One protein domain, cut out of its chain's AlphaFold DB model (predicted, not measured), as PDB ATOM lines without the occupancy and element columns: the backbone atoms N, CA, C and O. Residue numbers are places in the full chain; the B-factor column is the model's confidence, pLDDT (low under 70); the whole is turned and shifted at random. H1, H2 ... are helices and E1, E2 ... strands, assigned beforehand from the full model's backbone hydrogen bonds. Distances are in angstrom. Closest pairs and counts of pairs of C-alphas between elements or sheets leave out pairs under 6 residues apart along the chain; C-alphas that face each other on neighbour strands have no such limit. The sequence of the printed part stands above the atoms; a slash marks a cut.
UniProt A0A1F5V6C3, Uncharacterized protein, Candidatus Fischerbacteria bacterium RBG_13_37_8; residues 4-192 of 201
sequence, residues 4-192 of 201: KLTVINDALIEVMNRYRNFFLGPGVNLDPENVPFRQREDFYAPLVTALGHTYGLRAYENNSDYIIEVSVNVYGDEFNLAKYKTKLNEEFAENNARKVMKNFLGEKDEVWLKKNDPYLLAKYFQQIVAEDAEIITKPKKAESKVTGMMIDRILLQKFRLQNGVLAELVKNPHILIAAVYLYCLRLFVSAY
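Overview. This is residues 4 to 192 of the 201 residues of an uncharacterized protein of Candidatus Fischerbacteria bacterium RBG_13_37_8 (UniProt A0A1F5V6C3). A twisted sheet of five strands has helices over one face: H1 and H8 cover it, H2 packs near its E4 edge, and H3 and H5 pack on H8. This makes two layers, the sheet and H1, H2 and H8 on one of its faces, with the helices mostly crossed. The printed part has 189 residues with eight named helices and five named strands, in the order H1 E1 E2 E3 H2 H3 H4 H5 H6 E4 E5 H7 H8; the class is mixed. The sheet runs E1 E2 E3 E5 E4, all antiparallel, and E1 E2 E3 form a meander, each strand the antiparallel neighbour of the one before. The whole is compact, with a radius of gyration of the C-alphas of 16.2 A and spans of 49 by 38 by 33 A.

Along the chain. Find C-alpha 4 at (159.253, 161.536, 129.892); from there H1 runs 30.5 A to residue 24. Next come E1, residues 44 to 48, E2, residues 54 to 62, 23.8 A, which bends by 52 degrees at residue 59, and E3, residues 65 to 73, 25.2 A. Then read H2, residues 81 to 92, H3, 94 to 102, H4, 107 to 113, H5, 118 to 124, and H6, 129 to 132. E4, residues 133 to 139, spans 20.0 A; E5, residues 151 to 161, spans 30.9 A. H7 is residues 165 to 171; H8, residues 173 to 192, runs 26.5 A to C-alpha 192 at (169.721, 187.036, 118.052).

Arrangement. Look for N 47 and O 55, 2.8 A, in the hairpin E1 and E2; N 56 and O 71, 2.8 A, in E2 and E3; N 70 and O 157, 2.8 A, between E3 and E5; and N 136 and O 154, 2.9 A, in the hairpin E4 and E5. H1 is on the sheet at a height of 8.3 A, over E1 and E2; H8, on the same face at 9.6 A, is over E3 and E5. The hub, H8, touches H1 at a steep tilt of 48 degrees, closest at C-alphas 15 and 177, 5.5 A. With residues 187 to 192 alone it touches H2, C-alphas 88 and 191, 5.1 A. It also touches H3, C-alphas 101 and 182, 5.6 A, and H5, C-alphas 121 and 179, 5.1 A. H7 and H8 only just touch, only at the corner, with 3 pairs of C-alphas within 8 A. H6 stands at the sheet's level; H4 and H8 are close but not clearly touching, C-alphas 109 and 178, 6.7 A. Each O i to N i+4 pair is within hydrogen-bond range in H1, H2, H3 and H7; H4 has 2 of 3, H8 14 of 16, H5 0 of 3 but 4 of 4 O i to N i+3 pairs, and H6 is too short.

Size, cuts and confidence. The farthest C-alphas, of Lys 115 and Ala 142, are 49.9 A apart. The printed part has no cut; the links H1 to E1 and E4 to E5 are long. Mean pLDDT of the printed part is 77.0; look for values under 70 in residues 23 to 53, among others.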
ATOM      1  N   LYS A   4     158.344 160.410 129.626       78.94
ATOM      2  CA  LYS A   4     159.253 161.536 129.892       78.94
ATOM      3  C   LYS A   4     159.153 162.623 128.821       78.94
ATOM      4  O   LYS A   4     159.059 163.794 129.170       78.94
ATOM      5  N   LEU A   5     159.113 162.242 127.541       78.19
ATOM      6  CA  LEU A   5     158.967 163.188 126.428       78.19
ATOM      7  C   LEU A   5     157.611 163.897 126.455       78.19
ATOM      8  O   LEU A   5     157.558 165.086 126.167       78.19
ATOM      9  N   THR A   6     156.533 163.219 126.861       81.06
ATOM     10  CA  THR A   6     155.223 163.869 127.040       81.06
ATOM     11  C   THR A   6     155.293 165.009 128.060       81.06
ATOM     12  O   THR A   6     154.890 166.123 127.748       81.06
ATOM     13  N   VAL A   7     155.889 164.771 129.236       82.50
ATOM     14  CA  VAL A   7     156.035 165.810 130.275       82.50
ATOM     15  C   VAL A   7     156.904 166.975 129.796       82.50
ATOM     16  O   VAL A   7     156.590 168.132 130.076       82.50
ATOM     17  N   ILE A   8     157.981 166.692 129.055       83.56
ATOM     18  CA  ILE A   8     158.804 167.748 128.449       83.56
ATOM     19  C   ILE A   8     157.974 168.565 127.460       83.56
ATOM     20  O   ILE A   8     158.010 169.789 127.510       83.56
ATOM     21  N   ASN A   9     157.215 167.914 126.581       82.31
ATOM     22  CA  ASN A   9     156.431 168.602 125.560       82.31
ATOM     23  C   ASN A   9     155.349 169.499 126.173       82.31
ATOM     24  O   ASN A   9     155.204 170.642 125.739       82.31
ATOM     25  N   ASP A  10     154.664 169.044 127.224       84.00
ATOM     26  CA  ASP A  10     153.696 169.864 127.962       84.00
ATOM     27  C   ASP A  10     154.370 171.093 128.597       84.00
ATOM     28  O   ASP A  10     153.860 172.214 128.516       84.00
ATOM     29  N   ALA A  11     155.568 170.916 129.165       86.31
ATOM     30  CA  ALA A  11     156.369 172.022 129.678       86.31
ATOM     31  C   ALA A  11     156.794 172.995 128.563       86.31
ATOM     32  O   ALA A  11     156.746 174.209 128.762       86.31
ATOM     33  N   LEU A  12     157.167 172.501 127.380       87.00
ATOM     34  CA  LEU A  12     157.528 173.347 126.239       87.00
ATOM     35  C   LEU A  12     156.341 174.172 125.726       87.00
ATOM     36  O   LEU A  12     156.545 175.319 125.332       87.00
ATOM     37  N   ILE A  13     155.112 173.648 125.774       82.88
ATOM     38  CA  ILE A  13     153.904 174.429 125.454       82.88
ATOM     39  C   ILE A  13     153.783 175.623 126.406       82.88
ATOM     40  O   ILE A  13     153.580 176.754 125.962       82.88
ATOM     41  N   GLU A  14     153.975 175.407 127.707       84.75
ATOM     42  CA  GLU A  14     153.925 176.492 128.692       84.75
ATOM     43  C   GLU A  14     155.076 177.494 128.517       84.75
ATOM     44  O   GLU A  14     154.882 178.708 128.628       84.75
ATOM     45  N   VAL A  15     156.273 177.024 128.165       86.50
ATOM     46  CA  VAL A  15     157.389 177.902 127.786       86.50
ATOM     47  C   VAL A  15     157.014 178.766 126.583       86.50
ATOM     48  O   VAL A  15     157.252 179.978 126.596       86.50
ATOM     49  N   MET A  16     156.400 178.173 125.561       83.25
ATOM     50  CA  MET A  16     155.934 178.906 124.392       83.25
ATOM     51  C   MET A  16     154.831 179.907 124.761       83.25
ATOM     52  O   MET A  16     154.867 181.033 124.272       83.25
ATOM     53  N   ASN A  17     153.917 179.597 125.686       79.44
ATOM     54  CA  ASN A  17     152.937 180.568 126.202       79.44
ATOM     55  C   ASN A  17     153.616 181.781 126.850       79.44
ATOM     56  O   ASN A  17     153.267 182.928 126.560       79.44
ATOM     57  N   ARG A  18     154.641 181.555 127.678       81.50
ATOM     58  CA  ARG A  18     155.431 182.647 128.273       81.50
ATOM     59  C   ARG A  18     156.152 183.466 127.214       81.50
ATOM     60  O   ARG A  18     156.227 184.692 127.304       81.50
ATOM     61  N   TYR A  19     156.659 182.798 126.189       78.38
ATOM     62  CA  TYR A  19     157.331 183.451 125.082       78.38
ATOM     63  C   TYR A  19     156.368 184.271 124.211       78.38
ATOM     64  O   TYR A  19     156.710 185.375 123.789       78.38
ATOM     65  N   ARG A  20     155.124 183.816 124.042       74.75
ATOM     66  CA  ARG A  20     154.040 184.596 123.431       74.75
ATOM     67  C   ARG A  20     153.767 185.858 124.232       74.75
ATOM     68  O   ARG A  20     153.825 186.952 123.681       74.75
ATOM     69  N   ASN A  21     153.549 185.716 125.536       72.69
ATOM     70  CA  ASN A  21     153.259 186.840 126.427       72.69
ATOM     71  C   ASN A  21     154.384 187.879 126.439       72.69
ATOM     72  O   ASN A  21     154.124 189.064 126.592       72.69
ATOM     73  N   PHE A  22     155.633 187.468 126.221       71.50
ATOM     74  CA  PHE A  22     156.721 188.416 126.018       71.50
ATOM     75  C   PHE A  22     156.562 189.277 124.766       71.50
ATOM     76  O   PHE A  22     156.779 190.485 124.827       71.50
ATOM     77  N   PHE A  23     156.248 188.652 123.631       64.00
ATOM     78  CA  PHE A  23     156.063 189.370 122.373       64.00
ATOM     79  C   PHE A  23     154.818 190.258 122.393       64.00
ATOM     80  O   PHE A  23     154.832 191.328 121.786       64.00
ATOM     81  N   LEU A  24     153.777 189.831 123.109       62.00
ATOM     82  CA  LEU A  24     152.542 190.591 123.306       62.00
ATOM     83  C   LEU A  24     152.671 191.686 124.377       62.00
ATOM     84  O   LEU A  24     151.956 192.677 124.336       62.00
ATOM     85  N   GLY A  25     153.574 191.511 125.340       56.16
ATOM     86  CA  GLY A  25     153.783 192.430 126.453       56.16
ATOM     87  C   GLY A  25     154.700 193.621 126.127       56.16
ATOM     88  O   GLY A  25     155.056 193.860 124.968       56.16
ATOM     89  N   PRO A  26     155.175 194.349 127.159       46.38
ATOM     90  CA  PRO A  26     155.840 195.655 127.023       46.38
ATOM     91  C   PRO A  26     157.189 195.632 126.279       46.38
ATOM     92  O   PRO A  26     157.786 196.678 126.049       46.38
ATOM     93  N   GLY A  27     157.697 194.454 125.900       45.69
ATOM     94  CA  GLY A  27     158.959 194.314 125.172       45.69
ATOM     95  C   GLY A  27     158.864 194.561 123.661       45.69
ATOM     96  O   GLY A  27     159.883 194.893 123.054       45.69
ATOM     97  N   VAL A  28     157.686 194.360 123.050       53.06
ATOM     98  CA  VAL A  28     157.428 194.600 121.608       53.06
ATOM     99  C   VAL A  28     156.009 195.143 121.351       53.06
ATOM    100  O   VAL A  28     155.819 195.834 120.355       53.06
ATOM    101  N   ASN A  29     155.048 194.903 122.258       51.75
ATOM    102  CA  ASN A  29     153.664 195.394 122.205       51.75
ATOM    103  C   ASN A  29     152.931 195.024 120.899       51.75
ATOM    104  O   ASN A  29     152.303 195.865 120.256       51.75
ATOM    105  N   LEU A  30     153.074 193.766 120.467       54.31
ATOM    106  CA  LEU A  30     152.349 193.240 119.310       54.31
ATOM    107  C   LEU A  30     150.910 192.883 119.704       54.31
ATOM    108  O   LEU A  30     150.677 192.372 120.795       54.31
ATOM    109  N   ASP A  31     149.961 193.103 118.795       53.62
ATOM    110  CA  ASP A  31     148.564 192.689 118.972       53.62
ATOM    111  C   ASP A  31     148.462 191.157 119.219       53.62
ATOM    112  O   ASP A  31     149.138 190.379 118.535       53.62
ATOM    113  N   PRO A  32     147.643 190.680 120.174       52.00
ATOM    114  CA  PRO A  32     147.368 189.256 120.398       52.00
ATOM    115  C   PRO A  32     146.967 188.447 119.157       52.00
ATOM    116  O   PRO A  32     147.348 187.269 119.070       52.00
ATOM    117  N   GLU A  33     146.250 189.050 118.204       54.03
ATOM    118  CA  GLU A  33     145.880 188.430 116.917       54.03
ATOM    119  C   GLU A  33     147.082 188.295 115.967       54.03
ATOM    120  O   GLU A  33     147.126 187.421 115.100       54.03
ATOM    121  N   ASN A  34     148.111 189.113 116.192       52.06
ATOM    122  CA  ASN A  34     149.342 189.181 115.416       52.06
ATOM    123  C   ASN A  34     150.434 188.219 115.910       52.06
ATOM    124  O   ASN A  34     151.522 188.191 115.330       52.06
ATOM    125  N   VAL A  35     150.180 187.419 116.953       54.34
ATOM    126  CA  VAL A  35     151.095 186.349 117.392       54.34
ATOM    127  C   VAL A  35     150.351 185.022 117.624       54.34
ATOM    128  O   VAL A  35     150.264 184.551 118.766       54.34
ATOM    129  N   PRO A  36     149.751 184.410 116.580       55.75
ATOM    130  CA  PRO A  36     149.015 183.164 116.739       55.75
ATOM    131  C   PRO A  36     149.953 181.980 116.999       55.75
ATOM    132  O   PRO A  36     151.003 181.836 116.363       55.75
ATOM    133  N   PHE A  37     149.510 181.072 117.870       53.03
ATOM    134  CA  PHE A  37     150.004 179.701 117.864       53.03
ATOM    135  C   PHE A  37     149.471 178.993 116.628       53.03
ATOM    136  O   PHE A  37     148.260 178.901 116.434       53.03
ATOM    137  N   ARG A  38     150.367 178.483 115.786       56.78
ATOM    138  CA  ARG A  38     149.982 177.576 114.699       56.78
ATOM    139  C   ARG A  38     150.424 176.170 115.061       56.78
ATOM    140  O   ARG A  38     151.443 176.013 115.714       56.78
ATOM    141  N   GLN A  39     149.695 175.150 114.632       50.03
ATOM    142  CA  GLN A  39     150.229 173.789 114.652       50.03
ATOM    143  C   GLN A  39     151.056 173.566 113.378       50.03
ATOM    144  O   GLN A  39     150.628 173.943 112.284       50.03
ATOM    145  N   ARG A  40     152.260 173.002 113.509       54.59
ATOM    146  CA  ARG A  40     153.075 172.498 112.392       54.59
ATOM    147  C   ARG A  40     153.585 171.115 112.770       54.59
ATOM    148  O   ARG A  40     153.954 170.916 113.917       54.59
ATOM    149  N   GLU A  41     153.650 170.199 111.808       49.00
ATOM    150  CA  GLU A  41     154.129 168.826 112.043       49.00
ATOM    151  C   GLU A  41     155.544 168.780 112.643       49.00
ATOM    152  O   GLU A  41     155.843 167.906 113.447       49.00
ATOM    153  N   ASP A  42     156.394 169.757 112.310       50.16
ATOM    154  CA  ASP A  42     157.794 169.787 112.751       50.16
ATOM    155  C   ASP A  42     158.020 170.457 114.122       50.16
ATOM    156  O   ASP A  42     159.114 170.347 114.680       50.16
ATOM    157  N   PHE A  43     157.035 171.198 114.649       55.06
ATOM    158  CA  PHE A  43     157.217 172.064 115.820       55.06
ATOM    159  C   PHE A  43     156.035 172.007 116.780       55.06
ATOM    160  O   PHE A  43     154.878 172.148 116.381       55.06
ATOM    161  N   TYR A  44     156.336 171.947 118.076       50.12
ATOM    162  CA  TYR A  44     155.319 172.131 119.101       50.12
ATOM    163  C   TYR A  44     155.005 173.623 119.241       50.12
ATOM    164  O   TYR A  44     155.871 174.429 119.577       50.12
ATOM    165  N   ALA A  45     153.752 173.977 118.947       48.75
ATOM    166  CA  ALA A  45     153.180 175.312 119.126       48.75
ATOM    167  C   ALA A  45     154.055 176.477 118.599       48.75
ATOM    168  O   ALA A  45     154.367 177.393 119.365       48.75
ATOM    169  N   PRO A  46     154.470 176.491 117.315       60.97
ATOM    170  CA  PRO A  46     155.249 177.594 116.784       60.97
ATOM    171  C   PRO A  46     154.523 178.936 116.926       60.97
ATOM    172  O   PRO A  46     153.369 179.100 116.515       60.97
ATOM    173  N   LEU A  47     155.248 179.907 117.476       64.19
ATOM    174  CA  LEU A  47     154.845 181.301 117.563       64.19
ATOM    175  C   LEU A  47     155.178 181.993 116.258       64.19
ATOM    176  O   LEU A  47     156.349 182.188 115.939       64.19
ATOM    177  N   VAL A  48     154.155 182.385 115.511       62.56
ATOM    178  CA  VAL A  48     154.334 183.208 114.315       62.56
ATOM    179  C   VAL A  48     154.063 184.651 114.702       62.56
ATOM    180  O   VAL A  48     152.969 184.937 115.154       62.56
ATOM    181  N   THR A  49     155.021 185.558 114.537       58.53
ATOM    182  CA  THR A  49     154.801 186.998 114.756       58.53
ATOM    183  C   THR A  49     154.215 187.660 113.502       58.53
ATOM    184  O   THR A  49     154.362 187.135 112.399       58.53
ATOM    185  N   ALA A  50     153.604 188.843 113.632       53.69
ATOM    186  CA  ALA A  50     153.078 189.621 112.498       53.69
ATOM    187  C   ALA A  50     154.141 190.007 111.465       53.69
ATOM    188  O   ALA A  50     153.838 190.156 110.287       53.69
ATOM    189  N   LEU A  51     155.405 190.093 111.885       53.28
ATOM    190  CA  LEU A  51     156.553 190.278 110.991       53.28
ATOM    191  C   LEU A  51     156.940 188.978 110.257       53.28
ATOM    192  O   LEU A  51     157.987 188.894 109.625       53.28
ATOM    193  N   GLY A  52     156.122 187.933 110.381       57.09
ATOM    194  CA  GLY A  52     156.313 186.624 109.781       57.09
ATOM    195  C   GLY A  52     157.328 185.742 110.501       57.09
ATOM    196  O   GLY A  52     157.531 184.612 110.058       57.09
ATOM    197  N   HIS A  53     158.004 186.191 111.570       66.50
ATOM    198  CA  HIS A  53     159.007 185.356 112.245       66.50
ATOM    199  C   HIS A  53     158.313 184.178 112.907       66.50
ATOM    200  O   HIS A  53     157.443 184.369 113.748       66.50
ATOM    201  N   THR A  54     158.701 182.966 112.529       73.31
ATOM    202  CA  THR A  54     158.253 181.766 113.228       73.31
ATOM    203  C   THR A  54     159.312 181.405 114.249       73.31
ATOM    204  O   THR A  54     160.483 181.323 113.897       73.31
ATOM    205  N   TYR A  55     158.899 181.209 115.491       78.31
ATOM    206  CA  TYR A  55     159.697 180.649 116.566       78.31
ATOM    207  C   TYR A  55     159.117 179.293 116.926       78.31
ATOM    208  O   TYR A  55     157.904 179.163 117.055       78.31
ATOM    209  N   GLY A  56     159.964 178.294 117.093       82.81
ATOM    210  CA  GLY A  56     159.551 176.929 117.382       82.81
ATOM    211  C   GLY A  56     160.410 176.323 118.473       82.81
ATOM    212  O   GLY A  56     161.576 176.688 118.643       82.81
ATOM    213  N   LEU A  57     159.796 175.398 119.199       86.31
ATOM    214  CA  LEU A  57     160.449 174.539 120.165       86.31
ATOM    215  C   LEU A  57     160.133 173.089 119.832       86.31
ATOM    216  O   LEU A  57     159.000 172.751 119.471       86.31
ATOM    217  N   ARG A  58     161.124 172.221 120.005       86.12
ATOM    218  CA  ARG A  58     160.901 170.778 120.062       86.12
ATOM    219  C   ARG A  58     161.893 170.117 121.001       86.12
ATOM    220  O   ARG A  58     163.029 170.568 121.121       86.12
ATOM    221  N   ALA A  59     161.452 169.040 121.634       87.06
ATOM    222  CA  ALA A  59     162.325 168.118 122.336       87.06
ATOM    223  C   ALA A  59     162.402 166.800 121.569       87.06
ATOM    224  O   ALA A  59     161.386 166.314 121.069       87.06
ATOM    225  N   TYR A  60     163.593 166.221 121.480       87.69
ATOM    226  CA  TYR A  60     163.796 164.890 120.915       87.69
ATOM    227  C   TYR A  60     165.005 164.209 121.549       87.69
ATOM    228  O   TYR A  60     165.846 164.856 122.168       87.69
ATOM    229  N   GLU A  61     165.071 162.893 121.395       86.75
ATOM    230  CA  GLU A  61     166.233 162.097 121.774       86.75
ATOM    231  C   GLU A  61     167.151 161.915 120.556       86.75
ATOM    232  O   GLU A  61     166.673 161.697 119.440       86.75
ATOM    233  N   ASN A  62     168.463 162.022 120.754       83.25
ATOM    234  CA  ASN A  62     169.478 161.793 119.730       83.25
ATOM    235  C   ASN A  62     170.722 161.173 120.372       83.25
ATOM    236  O   ASN A  62     171.324 161.797 121.238       83.25
ATOM    237  N   ASN A  63     171.124 159.973 119.944       79.56
ATOM    238  CA  ASN A  63     172.304 159.269 120.467       79.56
ATOM    239  C   ASN A  63     172.370 159.221 122.010       79.56
ATOM    240  O   ASN A  63     173.425 159.455 122.589       79.56
ATOM    241  N   SER A  64     171.237 158.926 122.664       79.62
ATOM    242  CA  SER A  64     171.065 158.899 124.132       79.62
ATOM    243  C   SER A  64     171.067 160.257 124.849       79.62
ATOM    244  O   SER A  64     170.828 160.293 126.056       79.62
ATOM    245  N   ASP A  65     171.235 161.365 124.126       83.75
ATOM    246  CA  ASP A  65     171.040 162.712 124.659       83.75
ATOM    247  C   ASP A  65     169.600 163.183 124.434       83.75
ATOM    248  O   ASP A  65     169.007 162.972 123.374       83.75
ATOM    249  N   TYR A  66     169.050 163.911 125.405       87.25
ATOM    250  CA  TYR A  66     167.803 164.652 125.213       87.25
ATOM    251  C   TYR A  66     168.122 166.083 124.793       87.25
ATOM    252  O   TYR A  66     168.829 166.806 125.495       87.25
ATOM    253  N   ILE A  67     167.581 166.509 123.659       88.75
ATOM    254  CA  ILE A  67     167.872 167.802 123.047       88.75
ATOM    255  C   ILE A  67     166.626 168.676 123.102       88.75
ATOM    256  O   ILE A  67     165.550 168.253 122.685       88.75
ATOM    257  N   ILE A  68     166.789 169.915 123.569       89.25
ATOM    258  CA  ILE A  68     165.841 171.005 123.349       89.25
ATOM    259  C   ILE A  68     166.341 171.815 122.160       89.25
ATOM    260  O   ILE A  68     167.419 172.407 122.200       89.25
ATOM    261  N   GLU A  69     165.559 171.850 121.092       89.69
ATOM    262  CA  GLU A  69     165.864 172.640 119.910       89.69
ATOM    263  C   GLU A  69     164.969 173.872 119.850       89.69
ATOM    264  O   GLU A  69     163.745 173.792 119.973       89.69
ATOM    265  N   VAL A  70     165.618 175.010 119.632       88.62
ATOM    266  CA  VAL A  70     165.004 176.305 119.374       88.62
ATOM    267  C   VAL A  70     165.202 176.629 117.903       88.62
ATOM    268  O   VAL A  70     166.328 176.644 117.410       88.62
ATOM    269  N   SER A  71     164.118 176.946 117.207       86.75
ATOM    270  CA  SER A  71     164.158 177.353 115.805       86.75
ATOM    271  C   SER A  71     163.590 178.754 115.634       86.75
ATOM    272  O   SER A  71     162.533 179.046 116.196       86.75
ATOM    273  N   VAL A  72     164.219 179.594 114.813       82.88
ATOM    274  CA  VAL A  72     163.640 180.872 114.381       82.88
ATOM    275  C   VAL A  72     163.856 181.118 112.894       82.88
ATOM    276  O   VAL A  72     164.946 180.894 112.370       82.88
ATOM    277  N   ASN A  73     162.845 181.644 112.210       80.00
ATOM    278  CA  ASN A  73     163.021 182.142 110.849       80.00
ATOM    279  C   ASN A  73     163.860 183.420 110.854       80.00
ATOM    280  O   ASN A  73     163.489 184.424 111.475       80.00
ATOM    281  N   VAL A  74     164.946 183.397 110.088       78.56
ATOM    282  CA  VAL A  74     165.785 184.566 109.843       78.56
ATOM    283  C   VAL A  74     165.512 185.062 108.429       78.56
ATOM    284  O   VAL A  74     165.741 184.359 107.447       78.56
ATOM    285  N   TYR A  75     164.941 186.257 108.316       65.81
ATOM    286  CA  TYR A  75     164.613 186.843 107.020       65.81
ATOM    287  C   TYR A  75     165.726 187.795 106.593       65.81
ATOM    288  O   TYR A  75     166.038 188.745 107.307       65.81
ATOM    289  N   GLY A  76     166.313 187.515 105.429       60.78
ATOM    290  CA  GLY A  76     167.333 188.339 104.787       60.78
ATOM    291  C   GLY A  76     168.734 187.723 104.777       60.78
ATOM    292  O   GLY A  76     169.107 186.936 105.647       60.78
ATOM    293  N   ASP A  77     169.539 188.148 103.802       58.81
ATOM    294  CA  ASP A  77     170.988 187.890 103.733       58.81
ATOM    295  C   ASP A  77     171.776 188.606 104.844       58.81
ATOM    296  O   ASP A  77     172.977 188.418 105.004       58.81
ATOM    297  N   GLU A  78     171.078 189.412 105.642       67.06
ATOM    298  CA  GLU A  78     171.621 190.269 106.688       67.06
ATOM    299  C   GLU A  78     171.919 189.521 108.002       67.06
ATOM    300  O   GLU A  78     172.528 190.090 108.911       67.06
ATOM    301  N   PHE A  79     171.508 188.255 108.147       80.31
ATOM    302  CA  PHE A  79     171.835 187.469 109.338       80.31
ATOM    303  C   PHE A  79     173.251 186.886 109.254       80.31
ATOM    304  O   PHE A  79     173.553 186.054 108.398       80.31
ATOM    305  N   ASN A  80     174.115 187.272 110.195       86.88
ATOM    306  CA  ASN A  80     175.485 186.775 110.278       86.88
ATOM    307  C   ASN A  80     175.613 185.698 111.371       86.88
ATOM    308  O   ASN A  80     175.678 186.016 112.561       86.88
ATOM    309  N   LEU A  81     175.697 184.428 110.955       88.94
ATOM    310  CA  LEU A  81     175.800 183.278 111.860       88.94
ATOM    311  C   LEU A  81     177.061 183.319 112.737       88.94
ATOM    312  O   LEU A  81     176.984 183.008 113.923       88.94
ATOM    313  N   ALA A  82     178.209 183.726 112.190       89.56
ATOM    314  CA  ALA A  82     179.452 183.808 112.957       89.56
ATOM    315  C   ALA A  82     179.336 184.851 114.079       89.56
ATOM    316  O   ALA A  82     179.604 184.553 115.242       89.56
ATOM    317  N   LYS A  83     178.824 186.044 113.754       89.69
ATOM    318  CA  LYS A  83     178.557 187.103 114.737       89.69
ATOM    319  C   LYS A  83     177.532 186.662 115.780       89.69
ATOM    320  O   LYS A  83     177.691 186.986 116.955       89.69
ATOM    321  N   TYR A  84     176.491 185.941 115.366       91.00
ATOM    322  CA  TYR A  84     175.517 185.360 116.283       91.00
ATOM    323  C   TYR A  84     176.178 184.394 117.272       91.00
ATOM    324  O   TYR A  84     175.992 184.571 118.471       91.00
ATOM    325  N   LYS A  85     177.008 183.453 116.802       90.94
ATOM    326  CA  LYS A  85     177.748 182.514 117.665       90.94
ATOM    327  C   LYS A  85     178.644 183.246 118.666       90.94
ATOM    328  O   LYS A  85     178.609 182.936 119.854       90.94
ATOM    329  N   THR A  86     179.382 184.266 118.220       90.75
ATOM    330  CA  THR A  86     180.196 185.111 119.112       90.75
ATOM    331  C   THR A  86     179.335 185.798 120.171       90.75
ATOM    332  O   THR A  86     179.652 185.729 121.356       90.75
ATOM    333  N   LYS A  87     178.217 186.418 119.771       90.81
ATOM    334  CA  LYS A  87     177.312 187.099 120.707       90.81
ATOM    335  C   LYS A  87     176.650 186.135 121.676       90.81
ATOM    336  O   LYS A  87     176.515 186.470 122.843       90.81
ATOM    337  N   LEU A  88     176.266 184.950 121.223       89.62
ATOM    338  CA  LEU A  88     175.695 183.936 122.092       89.62
ATOM    339  C   LEU A  88     176.716 183.526 123.161       89.62
ATOM    340  O   LEU A  88     176.395 183.605 124.336       89.62
ATOM    341  N   ASN A  89     177.965 183.229 122.791       88.44
ATOM    342  CA  ASN A  89     179.027 182.937 123.764       88.44
ATOM    343  C   ASN A  89     179.233 184.067 124.786       88.44
ATOM    344  O   ASN A  89     179.329 183.806 125.984       88.44
ATOM    345  N   GLU A  90     179.271 185.323 124.335       89.50
ATOM    346  CA  GLU A  90     179.408 186.483 125.226       89.50
ATOM    347  C   GLU A  90     178.228 186.618 126.198       89.50
ATOM    348  O   GLU A  90     178.429 186.903 127.379       89.50
ATOM    349  N   GLU A  91     176.996 186.441 125.716       88.38
ATOM    350  CA  GLU A  91     175.788 186.572 126.535       88.38
ATOM    351  C   GLU A  91     175.620 185.373 127.480       88.38
ATOM    352  O   GLU A  91     175.104 185.553 128.576       88.38
ATOM    353  N   PHE A  92     176.095 184.183 127.100       84.06
ATOM    354  CA  PHE A  92     176.098 182.978 127.937       84.06
ATOM    355  C   PHE A  92     177.208 182.951 128.991       84.06
ATOM    356  O   PHE A  92     177.110 182.175 129.942       84.06
ATOM    357  N   ALA A  93     178.214 183.824 128.897       84.12
ATOM    358  CA  ALA A  93     179.190 183.992 129.968       84.12
ATOM    359  C   ALA A  93     178.484 184.360 131.284       84.12
ATOM    360  O   ALA A  93     177.639 185.256 131.306       84.12
ATOM    361  N   GLU A  94     178.854 183.699 132.385       81.12
ATOM    362  CA  GLU A  94     178.121 183.702 133.662       81.12
ATOM    363  C   GLU A  94     177.575 185.077 134.088       81.12
ATOM    364  O   GLU A  94     176.376 185.244 134.323       81.12
ATOM    365  N   ASN A  95     178.441 186.092 134.142       82.69
ATOM    366  CA  ASN A  95     178.063 187.434 134.588       82.69
ATOM    367  C   ASN A  95     177.068 188.129 133.647       82.69
ATOM    368  O   ASN A  95     176.210 188.890 134.104       82.69
ATOM    369  N   ASN A  96     177.171 187.879 132.343       86.69
ATOM    370  CA  ASN A  96     176.257 188.437 131.352       86.69
ATOM    371  C   ASN A  96     174.940 187.668 131.355       86.69
ATOM    372  O   ASN A  96     173.887 188.294 131.436       86.69
ATOM    373  N   ALA A  97     174.994 186.338 131.402       83.81
ATOM    374  CA  ALA A  97     173.831 185.462 131.436       83.81
ATOM    375  C   ALA A  97     172.917 185.807 132.618       83.81
ATOM    376  O   ALA A  97     171.718 186.025 132.440       83.81
ATOM    377  N   ARG A  98     173.500 185.989 133.812       84.12
ATOM    378  CA  ARG A  98     172.787 186.442 135.020       84.12
ATOM    379  C   ARG A  98     172.089 187.785 134.814       84.12
ATOM    380  O   ARG A  98     170.926 187.927 135.184       84.12
ATOM    381  N   LYS A  99     172.780 188.777 134.241       85.56
ATOM    382  CA  LYS A  99     172.206 190.109 133.971       85.56
ATOM    383  C   LYS A  99     171.066 190.026 132.960       85.56
ATOM    384  O   LYS A  99     170.011 190.608 133.184       85.56
ATOM    385  N   VAL A 100     171.271 189.285 131.875       84.44
ATOM    386  CA  VAL A 100     170.274 189.104 130.818       84.44
ATOM    387  C   VAL A 100     169.037 188.413 131.382       84.44
ATOM    388  O   VAL A 100     167.944 188.946 131.233       84.44
ATOM    389  N   MET A 101     169.191 187.295 132.098       84.38
ATOM    390  CA  MET A 101     168.071 186.573 132.713       84.38
ATOM    391  C   MET A 101     167.303 187.431 133.710       84.38
ATOM    392  O   MET A 101     166.077 187.436 133.652       84.38
ATOM    393  N   LYS A 102     167.999 188.193 134.570       81.12
ATOM    394  CA  LYS A 102     167.365 189.114 135.530       81.12
ATOM    395  C   LYS A 102     166.420 190.103 134.852       81.12
ATOM    396  O   LYS A 102     165.335 190.340 135.365       81.12
ATOM    397  N   ASN A 103     166.781 190.608 133.674       78.50
ATOM    398  CA  ASN A 103     165.938 191.534 132.912       78.50
ATOM    399  C   ASN A 103     164.673 190.880 132.322       78.50
ATOM    400  O   ASN A 103     163.818 191.583 131.788       78.50
ATOM    401  N   PHE A 104     164.565 189.550 132.367       77.06
ATOM    402  CA  PHE A 104     163.456 188.787 131.792       77.06
ATOM    403  C   PHE A 104     162.675 187.952 132.814       77.06
ATOM    404  O   PHE A 104     161.770 187.220 132.405       77.06
ATOM    405  N   LEU A 105     163.007 188.043 134.106       77.75
ATOM    406  CA  LEU A 105     162.275 187.345 135.160       77.75
ATOM    407  C   LEU A 105     160.839 187.866 135.239       77.75
ATOM    408  O   LEU A 105     160.612 189.072 135.258       77.75
ATOM    409  N   GLY A 106     159.874 186.950 135.279       73.56
ATOM    410  CA  GLY A 106     158.513 187.271 135.705       73.56
ATOM    411  C   GLY A 106     158.322 186.998 137.197       73.56
ATOM    412  O   GLY A 106     159.101 186.266 137.805       73.56
ATOM    413  N   GLU A 107     157.224 187.489 137.773       73.19
ATOM    414  CA  GLU A 107     156.880 187.277 139.193       73.19
ATOM    415  C   GLU A 107     156.920 185.794 139.608       73.19
ATOM    416  O   GLU A 107     157.434 185.444 140.671       73.19
ATOM    417  N   LYS A 108     156.433 184.893 138.742       68.75
ATOM    418  CA  LYS A 108     156.455 183.439 138.988       68.75
ATOM    419  C   LYS A 108     157.875 182.864 139.040       68.75
ATOM    420  O   LYS A 108     158.110 181.908 139.775       68.75
ATOM    421  N   ASP A 109     158.802 183.432 138.274       71.62
ATOM    422  CA  ASP A 109     160.204 183.014 138.268       71.62
ATOM    423  C   ASP A 109     160.923 183.565 139.501       71.62
ATOM    424  O   ASP A 109     161.663 182.840 140.160       71.62
ATOM    425  N   GLU A 110     160.641 184.813 139.881       70.88
ATOM    426  CA  GLU A 110     161.213 185.437 141.076       70.88
ATOM    427  C   GLU A 110     160.893 184.672 142.361       70.88
ATOM    428  O   GLU A 110     161.765 184.534 143.214       70.88
ATOM    429  N   VAL A 111     159.679 184.138 142.521       72.25
ATOM    430  CA  VAL A 111     159.318 183.354 143.718       72.25
ATOM    431  C   VAL A 111     160.208 182.117 143.872       72.25
ATOM    432  O   VAL A 111     160.648 181.805 144.982       72.25
ATOM    433  N   TRP A 112     160.511 181.429 142.770       68.94
ATOM    434  CA  TRP A 112     161.388 180.258 142.777       68.94
ATOM    435  C   TRP A 112     162.872 180.653 142.912       68.94
ATOM    436  O   TRP A 112     163.620 180.028 143.672       68.94
ATOM    437  N   LEU A 113     163.280 181.735 142.242       68.56
ATOM    438  CA  LEU A 113     164.655 182.247 142.201       68.56
ATOM    439  C   LEU A 113     165.072 183.031 143.451       68.56
ATOM    440  O   LEU A 113     166.256 183.143 143.749       68.56
ATOM    441  N   LYS A 114     164.133 183.523 144.261       66.38
ATOM    442  CA  LYS A 114     164.449 184.096 145.583       66.38
ATOM    443  C   LYS A 114     165.146 183.090 146.500       66.38
ATOM    444  O   LYS A 114     165.845 183.493 147.422       66.38
ATOM    445  N   LYS A 115     164.959 181.793 146.245       69.38
ATOM    446  CA  LYS A 115     165.594 180.697 146.984       69.38
ATOM    447  C   LYS A 115     166.749 180.045 146.220       69.38
ATOM    448  O   LYS A 115     167.456 179.235 146.807       69.38
ATOM    449  N   ASN A 116     166.928 180.364 144.936       70.00
ATOM    450  CA  ASN A 116     167.832 179.652 144.034       70.00
ATOM    451  C   ASN A 116     168.468 180.606 143.025       70.00
ATOM    452  O   ASN A 116     167.788 181.378 142.357       70.00
ATOM    453  N   ASP A 117     169.775 180.502 142.846       73.50
ATOM    454  CA  ASP A 117     170.477 181.287 141.842       73.50
ATOM    455  C   ASP A 117     169.993 180.926 140.412       73.50
ATOM    456  O   ASP A 117     170.052 179.751 140.046       73.50
ATOM    457  N   PRO A 118     169.548 181.892 139.575       68.25
ATOM    458  CA  PRO A 118     169.142 181.635 138.187       68.25
ATOM    459  C   PRO A 118     170.208 180.928 137.354       68.25
ATOM    460  O   PRO A 118     169.886 180.203 136.414       68.25
ATOM    461  N   TYR A 119     171.481 181.102 137.707       74.19
ATOM    462  CA  TYR A 119     172.578 180.416 137.041       74.19
ATOM    463  C   TYR A 119     172.596 178.904 137.311       74.19
ATOM    464  O   TYR A 119     173.151 178.153 136.517       74.19
ATOM    465  N   LEU A 120     171.910 178.415 138.352       77.69
ATOM    466  CA  LEU A 120     171.734 176.976 138.573       77.69
ATOM    467  C   LEU A 120     170.973 176.304 137.432       77.69
ATOM    468  O   LEU A 120     171.105 175.098 137.268       77.69
ATOM    469  N   LEU A 121     170.223 177.056 136.620       80.88
ATOM    470  CA  LEU A 121     169.576 176.519 135.424       80.88
ATOM    471  C   LEU A 121     170.604 176.093 134.363       80.88
ATOM    472  O   LEU A 121     170.338 175.165 133.605       80.88
ATOM    473  N   ALA A 122     171.795 176.708 134.348       79.50
ATOM    474  CA  ALA A 122     172.886 176.360 133.436       79.50
ATOM    475  C   ALA A 122     173.352 174.914 133.621       79.50
ATOM    476  O   ALA A 122     173.674 174.239 132.648       79.50
ATOM    477  N   LYS A 123     173.332 174.413 134.866       83.75
ATOM    478  CA  LYS A 123     173.771 173.049 135.198       83.75
ATOM    479  C   LYS A 123     172.931 171.974 134.503       83.75
ATOM    480  O   LYS A 123     173.326 170.820 134.465       83.75
ATOM    481  N   TYR A 124     171.748 172.325 134.004       87.88
ATOM    482  CA  TYR A 124     170.866 171.380 133.335       87.88
ATOM    483  C   TYR A 124     171.218 171.163 131.871       87.88
ATOM    484  O   TYR A 124     170.778 170.173 131.287       87.88
ATOM    485  N   PHE A 125     172.027 172.050 131.294       87.19
ATOM    486  CA  PHE A 125     172.367 172.014 129.884       87.19
ATOM    487  C   PHE A 125     173.864 171.790 129.691       87.19
ATOM    488  O   PHE A 125     174.709 172.357 130.383       87.19
ATOM    489  N   GLN A 126     174.196 170.943 128.732       85.06
ATOM    490  CA  GLN A 126     175.499 170.917 128.098       85.06
ATOM    491  C   GLN A 126     175.357 171.694 126.795       85.06
ATOM    492  O   GLN A 126     174.468 171.412 125.986       85.06
ATOM    493  N   GLN A 127     176.205 172.698 126.599       69.38
ATOM    494  CA  GLN A 127     176.108 173.546 125.420       69.38
ATOM    495  C   GLN A 127     177.467 173.726 124.766       69.38
ATOM    496  O   GLN A 127     178.434 174.125 125.415       69.38
ATOM    497  N   ILE A 128     177.508 173.483 123.459       72.94
ATOM    498  CA  ILE A 128     178.656 173.772 122.610       72.94
ATOM    499  C   ILE A 128     178.140 174.653 121.476       72.94
ATOM    500  O   ILE A 128     177.878 174.209 120.365       72.94
ATOM    501  N   VAL A 129     177.974 175.946 121.767       70.75
ATOM    502  CA  VAL A 129     177.390 176.959 120.863       70.75
ATOM    503  C   VAL A 129     177.957 176.912 119.439       70.75
ATOM    504  O   VAL A 129     177.232 177.122 118.466       70.75
ATOM    505  N   ALA A 130     179.260 176.652 119.304       66.38
ATOM    506  CA  ALA A 130     179.924 176.568 118.008       66.38
ATOM    507  C   ALA A 130     179.383 175.423 117.133       66.38
ATOM    508  O   ALA A 130     179.272 175.598 115.918       66.38
ATOM    509  N   GLU A 131     179.014 174.301 117.747       77.00
ATOM    510  CA  GLU A 131     178.495 173.091 117.099       77.00
ATOM    511  C   GLU A 131     176.965 173.093 117.022       77.00
ATOM    512  O   GLU A 131     176.382 172.607 116.059       77.00
ATOM    513  N   ASP A 132     176.311 173.682 118.020       84.19
ATOM    514  CA  ASP A 132     174.872 173.548 118.232       84.19
ATOM    515  C   ASP A 132     174.031 174.631 117.532       84.19
ATOM    516  O   ASP A 132     172.805 174.602 117.643       84.19
ATOM    517  N   ALA A 133     174.659 175.584 116.825       89.88
ATOM    518  CA  ALA A 133     173.972 176.639 116.071       89.88
ATOM    519  C   ALA A 133     174.224 176.559 114.558       89.88
ATOM    520  O   ALA A 133     175.371 176.648 114.098       89.88
ATOM    521  N   GLU A 134     173.157 176.497 113.766       90.06
ATOM    522  CA  GLU A 134     173.234 176.371 112.308       90.06
ATOM    523  C   GLU A 134     172.086 177.079 111.584       90.06
ATOM    524  O   GLU A 134     171.035 177.353 112.158       90.06
ATOM    525  N   ILE A 135     172.299 177.378 110.301       88.81
ATOM    526  CA  ILE A 135     171.250 177.866 109.407       88.81
ATOM    527  C   ILE A 135     170.888 176.735 108.462       88.81
ATOM    528  O   ILE A 135     171.726 176.301 107.675       88.81
ATOM    529  N   ILE A 136     169.629 176.319 108.498       87.69
ATOM    530  CA  ILE A 136     169.072 175.393 107.518       87.69
ATOM    531  C   ILE A 136     168.153 176.138 106.554       87.69
ATOM    532  O   ILE A 136     167.561 177.170 106.886       87.69
ATOM    533  N   THR A 137     168.012 175.595 105.350       85.81
ATOM    534  CA  THR A 137     167.079 176.095 104.339       85.81
ATOM    535  C   THR A 137     165.988 175.070 104.082       85.81
ATOM    536  O   THR A 137     166.292 173.904 103.836       85.81
ATOM    537  N   LYS A 138     164.724 175.497 104.092       81.44
ATOM    538  CA  LYS A 138     163.568 174.643 103.795       81.44
ATOM    539  C   LYS A 138     162.749 175.240 102.644       81.44
ATOM    540  O   LYS A 138     162.351 176.401 102.743       81.44
ATOM    541  N   PRO A 139     162.474 174.495 101.559       80.44
ATOM    542  CA  PRO A 139     161.612 174.985 100.487       80.44
ATOM    543  C   PRO A 139     160.168 175.150 100.979       80.44
ATOM    544  O   PRO A 139     159.677 174.365 101.795       80.44
ATOM    545  N   LYS A 140     159.473 176.172 100.475       73.25
ATOM    546  CA  LYS A 140     158.057 176.426 100.762       73.25
ATOM    547  C   LYS A 140     157.168 175.894  99.651       73.25
ATOM    548  O   LYS A 140     157.530 175.915  98.481       73.25
ATOM    549  N   LYS A 141     155.949 175.511 100.035       74.00
ATOM    550  CA  LYS A 141     154.871 175.179  99.090       74.00
ATOM    551  C   LYS A 141     154.273 176.418  98.410       74.00
ATOM    552  O   LYS A 141     153.692 176.295  97.342       74.00
ATOM    553  N   ALA A 142     154.386 177.587  99.042       71.25
ATOM    554  CA  ALA A 142     153.875 178.855  98.536       71.25
ATOM    555  C   ALA A 142     154.762 180.015  98.999       71.25
ATOM    556  O   ALA A 142     155.408 179.938 100.050       71.25
ATOM    557  N   GLU A 143     154.766 181.090  98.220       71.50
ATOM    558  CA  GLU A 143     155.560 182.283  98.478       71.50
ATOM    559  C   GLU A 143     155.180 182.933  99.817       71.50
ATOM    560  O   GLU A 143     154.014 182.981 100.226       71.50
ATOM    561  N   SER A 144     156.181 183.437 100.540       64.88
ATOM    562  CA  SER A 144     155.927 184.205 101.754       64.88
ATOM    563  C   SER A 144     155.217 185.512 101.421       64.88
ATOM    564  O   SER A 144     155.814 186.396 100.819       64.88
ATOM    565  N   LYS A 145     154.006 185.700 101.954       64.75
ATOM    566  CA  LYS A 145     153.282 186.983 101.871       64.75
ATOM    567  C   LYS A 145     154.047 188.180 102.461       64.75
ATOM    568  O   LYS A 145     153.688 189.313 102.180       64.75
ATOM    569  N   VAL A 146     155.060 187.933 103.299       62.78
ATOM    570  CA  VAL A 146     155.853 188.974 103.973       62.78
ATOM    571  C   VAL A 146     157.152 189.277 103.225       62.78
ATOM    572  O   VAL A 146     157.559 190.428 103.151       62.78
ATOM    573  N   THR A 147     157.822 188.251 102.690       63.84
ATOM    574  CA  THR A 147     159.184 188.393 102.136       63.84
ATOM    575  C   THR A 147     159.286 188.142 100.637       63.84
ATOM    576  O   THR A 147     160.352 188.363 100.076       63.84
ATOM    577  N   GLY A 148     158.236 187.634  99.990       71.19
ATOM    578  CA  GLY A 148     158.286 187.214  98.585       71.19
ATOM    579  C   GLY A 148     159.193 186.000  98.324       71.19
ATOM    580  O   GLY A 148     159.525 185.665  97.194       71.19
ATOM    581  N   MET A 149     159.674 185.331  99.378       75.12
ATOM    582  CA  MET A 149     160.635 184.236  99.237       75.12
ATOM    583  C   MET A 149     159.950 182.869  99.257       75.12
ATOM    584  O   MET A 149     159.091 182.602 100.106       75.12
ATOM    585  N   MET A 150     160.416 181.980  98.375       80.50
ATOM    586  CA  MET A 150     160.021 180.564  98.265       80.50
ATOM    587  C   MET A 150     160.841 179.620  99.161       80.50
ATOM    588  O   MET A 150     160.603 178.415  99.182       80.50
ATOM    589  N   ILE A 151     161.804 180.149  99.918       80.31
ATOM    590  CA  ILE A 151     162.662 179.385 100.829       80.31
ATOM    591  C   ILE A 151     162.545 179.998 102.226       80.31
ATOM    592  O   ILE A 151     162.544 181.218 102.387       80.31
ATOM    593  N   ASP A 152     162.410 179.153 103.245       77.44
ATOM    594  CA  ASP A 152     162.632 179.527 104.640       77.44
ATOM    595  C   ASP A 152     164.100 179.320 104.998       77.44
ATOM    596  O   ASP A 152     164.645 178.238 104.793       77.44
ATOM    597  N   ARG A 153     164.725 180.348 105.576       83.06
ATOM    598  CA  ARG A 153     166.011 180.234 106.267       83.06
ATOM    599  C   ARG A 153     165.728 180.192 107.759       83.06
ATOM    600  O   ARG A 153     165.088 181.098 108.293       83.06
ATOM    601  N   ILE A 154     166.170 179.133 108.416       85.12
ATOM    602  CA  ILE A 154     165.839 178.858 109.811       85.12
ATOM    603  C   ILE A 154     167.144 178.735 110.581       85.12
ATOM    604  O   ILE A 154     167.974 177.885 110.268       85.12
ATOM    605  N   LEU A 155     167.317 179.591 111.582       88.81
ATOM    606  CA  LEU A 155     168.346 179.430 112.597       88.81
ATOM    607  C   LEU A 155     167.872 178.374 113.588       88.81
ATOM    608  O   LEU A 155     166.836 178.552 114.230       88.81
ATOM    609  N   LEU A 156     168.642 177.299 113.700       89.38
ATOM    610  CA  LEU A 156     168.480 176.273 114.717       89.38
ATOM    611  C   LEU A 156     169.542 176.463 115.793       89.38
ATOM    612  O   LEU A 156     170.716 176.654 115.480       89.38
ATOM    613  N   GLN A 157     169.117 176.380 117.047       90.88
ATOM    614  CA  GLN A 157     169.982 176.282 118.212       90.88
ATOM    615  C   GLN A 157     169.572 175.059 119.028       90.88
ATOM    616  O   GLN A 157     168.428 174.951 119.472       90.88
ATOM    617  N   LYS A 158     170.520 174.159 119.266       91.19
ATOM    618  CA  LYS A 158     170.338 172.963 120.092       91.19
ATOM    619  C   LYS A 158     170.875 173.220 121.504       91.19
ATOM    620  O   LYS A 158     171.872 173.921 121.685       91.19
ATOM    621  N   PHE A 159     170.195 172.672 122.503       89.00
ATOM    622  CA  PHE A 159     170.612 172.648 123.904       89.00
ATOM    623  C   PHE A 159     170.485 171.209 124.393       89.00
ATOM    624  O   PHE A 159     169.379 170.666 124.416       89.00
ATOM    625  N   ARG A 160     171.598 170.572 124.755       90.62
ATOM    626  CA  ARG A 160     171.591 169.181 125.226       90.62
ATOM    627  C   ARG A 160     171.324 169.183 126.723       90.62
ATOM    628  O   ARG A 160     171.927 169.971 127.445       90.62
ATOM    629  N   LEU A 161     170.418 168.343 127.200       88.38
ATOM    630  CA  LEU A 161     170.237 168.130 128.632       88.38
ATOM    631  C   LEU A 161     171.386 167.270 129.153       88.38
ATOM    632  O   LEU A 161     171.724 166.261 128.543       88.38
ATOM    633  N   GLN A 162     171.967 167.650 130.291       87.69
ATOM    634  CA  GLN A 162     172.999 166.827 130.919       87.69
ATOM    635  C   GLN A 162     172.431 165.471 131.360       87.69
ATOM    636  O   GLN A 162     171.260 165.344 131.737       87.69
ATOM    637  N   ASN A 163     173.288 164.452 131.366       81.12
ATOM    638  CA  ASN A 163     172.909 163.113 131.797       81.12
ATOM    639  C   ASN A 163     172.334 163.110 133.222       81.12
ATOM    640  O   ASN A 163     172.856 163.745 134.134       81.12
ATOM    641  N   GLY A 164     171.228 162.388 133.414       78.88
ATOM    642  CA  GLY A 164     170.553 162.249 134.712       78.88
ATOM    643  C   GLY A 164     169.650 163.423 135.117       78.88
ATOM    644  O   GLY A 164     168.731 163.226 135.914       78.88
ATOM    645  N   VAL A 165     169.811 164.606 134.515       84.94
ATOM    646  CA  VAL A 165     169.004 165.800 134.829       84.94
ATOM    647  C   VAL A 165     167.543 165.640 134.418       84.94
ATOM    648  O   VAL A 165     166.642 166.140 135.093       84.94
ATOM    649  N   LEU A 166     167.271 164.909 133.336       82.38
ATOM    650  CA  LEU A 166     165.909 164.756 132.835       82.38
ATOM    651  C   LEU A 166     164.945 164.213 133.902       82.38
ATOM    652  O   LEU A 166     163.808 164.665 134.001       82.38
ATOM    653  N   ALA A 167     165.391 163.259 134.722       83.94
ATOM    654  CA  ALA A 167     164.554 162.686 135.773       83.94
ATOM    655  C   ALA A 167     164.175 163.722 136.848       83.94
ATOM    656  O   ALA A 167     163.064 163.677 137.375       83.94
ATOM    657  N   GLU A 168     165.074 164.660 137.159       85.31
ATOM    658  CA  GLU A 168     164.824 165.779 138.077       85.31
ATOM    659  C   GLU A 168     163.822 166.771 137.472       85.31
ATOM    660  O   GLU A 168     162.853 167.155 138.133       85.31
ATOM    661  N   LEU A 169     164.023 167.130 136.202       84.19
ATOM    662  CA  LEU A 169     163.191 168.090 135.474       84.19
ATOM    663  C   LEU A 169     161.773 167.567 135.217       84.19
ATOM    664  O   LEU A 169     160.815 168.325 135.335       84.19
ATOM    665  N   VAL A 170     161.612 166.268 134.944       84.38
ATOM    666  CA  VAL A 170     160.291 165.626 134.794       84.38
ATOM    667  C   VAL A 170     159.527 165.597 136.120       84.38
ATOM    668  O   VAL A 170     158.311 165.762 136.127       84.38
ATOM    669  N   LYS A 171     160.217 165.417 137.254       87.81
ATOM    670  CA  LYS A 171     159.590 165.496 138.587       87.81
ATOM    671  C   LYS A 171     159.193 166.926 138.956       87.81
ATOM    672  O   LYS A 171     158.238 167.118 139.699       87.81
ATOM    673  N   ASN A 172     159.919 167.915 138.437       85.00
ATOM    674  CA  ASN A 172     159.728 169.330 138.740       85.00
ATOM    675  C   ASN A 172     159.581 170.152 137.447       85.00
ATOM    676  O   ASN A 172     160.455 170.963 137.128       85.00
ATOM    677  N   PRO A 173     158.473 169.998 136.700       84.81
ATOM    678  CA  PRO A 173     158.321 170.599 135.372       84.81
ATOM    679  C   PRO A 173     158.376 172.134 135.383       84.81
ATOM    680  O   PRO A 173     158.768 172.745 134.398       84.81
ATOM    681  N   HIS A 174     158.067 172.785 136.509       83.56
ATOM    682  CA  HIS A 174     158.238 174.233 136.663       83.56
ATOM    683  C   HIS A 174     159.708 174.680 136.560       83.56
ATOM    684  O   HIS A 174     159.976 175.752 136.021       83.56
ATOM    685  N   ILE A 175     160.656 173.850 137.018       84.81
ATOM    686  CA  ILE A 175     162.098 174.097 136.874       84.81
ATOM    687  C   ILE A 175     162.492 173.970 135.407       84.81
ATOM    688  O   ILE A 175     163.204 174.829 134.899       84.81
ATOM    689  N   LEU A 176     161.982 172.951 134.705       86.69
ATOM    690  CA  LEU A 176     162.200 172.785 133.266       86.69
ATOM    691  C   LEU A 176     161.695 174.002 132.484       86.69
ATOM    692  O   LEU A 176     162.413 174.533 131.640       86.69
ATOM    693  N   ILE A 177     160.487 174.476 132.802       87.88
ATOM    694  CA  ILE A 177     159.901 175.667 132.181       87.88
ATOM    695  C   ILE A 177     160.809 176.882 132.402       87.88
ATOM    696  O   ILE A 177     161.145 177.575 131.442       87.88
ATOM    697  N   ALA A 178     161.243 177.130 133.642       86.88
ATOM    698  CA  ALA A 178     162.136 178.244 133.959       86.88
ATOM    699  C   ALA A 178     163.500 178.110 133.257       86.88
ATOM    700  O   ALA A 178     163.990 179.086 132.689       86.88
ATOM    701  N   ALA A 179     164.079 176.906 133.241       87.31
ATOM    702  CA  ALA A 179     165.357 176.593 132.610       87.31
ATOM    703  C   ALA A 179     165.325 176.877 131.106       87.31
ATOM    704  O   ALA A 179     166.117 177.671 130.604       87.31
ATOM    705  N   VAL A 180     164.359 176.304 130.387       88.88
ATOM    706  CA  VAL A 180     164.242 176.500 128.936       88.88
ATOM    707  C   VAL A 180     163.886 177.950 128.608       88.88
ATOM    708  O   VAL A 180     164.438 178.530 127.673       88.88
ATOM    709  N   TYR A 181     162.995 178.573 129.377       88.31
ATOM    710  CA  TYR A 181     162.604 179.953 129.123       88.31
ATOM    711  C   TYR A 181     163.762 180.929 129.368       88.31
ATOM    712  O   TYR A 181     164.184 181.613 128.437       88.31
ATOM    713  N   LEU A 182     164.302 180.993 130.588       87.00
ATOM    714  CA  LEU A 182     165.295 181.998 130.978       87.00
ATOM    715  C   LEU A 182     166.683 181.706 130.405       87.00
ATOM    716  O   LEU A 182     167.339 182.632 129.924       87.00
ATOM    717  N   TYR A 183     167.117 180.442 130.435       87.25
ATOM    718  CA  TYR A 183     168.468 180.062 130.027       87.25
ATOM    719  C   TYR A 183     168.575 179.849 128.518       87.25
ATOM    720  O   TYR A 183     169.435 180.445 127.876       87.25
ATOM    721  N   CYS A 184     167.682 179.055 127.924       87.88
ATOM    722  CA  CYS A 184     167.775 178.748 126.497       87.88
ATOM    723  C   CYS A 184     167.197 179.879 125.640       87.88
ATOM    724  O   CYS A 184     167.904 180.491 124.842       87.88
ATOM    725  N   LEU A 185     165.911 180.188 125.806       86.56
ATOM    726  CA  LEU A 185     165.178 181.039 124.869       86.56
ATOM    727  C   LEU A 185     165.449 182.525 125.041       86.56
ATOM    728  O   LEU A 185     165.706 183.225 124.063       86.56
ATOM    729  N   ARG A 186     165.371 183.056 126.261       86.19
ATOM    730  CA  ARG A 186     165.545 184.501 126.474       86.19
ATOM    731  C   ARG A 186     166.945 184.966 126.132       86.19
ATOM    732  O   ARG A 186     167.109 186.002 125.482       86.19
ATOM    733  N   LEU A 187     167.930 184.167 126.512       84.88
ATOM    734  CA  LEU A 187     169.322 184.433 126.211       84.88
ATOM    735  C   LEU A 187     169.594 184.336 124.705       84.88
ATOM    736  O   LEU A 187     170.183 185.251 124.127       84.88
ATOM    737  N   PHE A 188     169.038 183.312 124.047       86.50
ATOM    738  CA  PHE A 188     169.026 183.183 122.589       86.50
ATOM    739  C   PHE A 188     168.459 184.430 121.898       86.50
ATOM    740  O   PHE A 188     169.072 184.958 120.972       86.50
ATOM    741  N   VAL A 189     167.318 184.944 122.357       83.69
ATOM    742  CA  VAL A 189     166.673 186.123 121.759       83.69
ATOM    743  C   VAL A 189     167.506 187.381 121.930       83.69
ATOM    744  O   VAL A 189     167.579 188.184 120.997       83.69
ATOM    745  N   SER A 190     168.127 187.564 123.098       83.94
ATOM    746  CA  SER A 190     169.052 188.678 123.334       83.94
ATOM    747  C   SER A 190     170.187 188.651 122.308       83.94
ATOM    748  O   SER A 190     170.412 189.637 121.599       83.94
ATOM    749  N   ALA A 191     170.839 187.494 122.156       85.69
ATOM    750  CA  ALA A 191     171.930 187.307 121.205       85.69
ATOM    751  C   ALA A 191     171.468 187.484 119.749       85.69
ATOM    752  O   ALA A 191     172.102 188.218 118.987       85.69
ATOM    753  N   TYR A 192     170.325 186.897 119.377       84.50
ATOM    754  CA  TYR A 192     169.721 187.036 118.052       84.50
ATOM    755  C   TYR A 192     169.488 188.510 117.697       84.50
ATOM    756  O   TYR A 192     170.026 188.985 116.695       84.50
TER     757      TYR A 192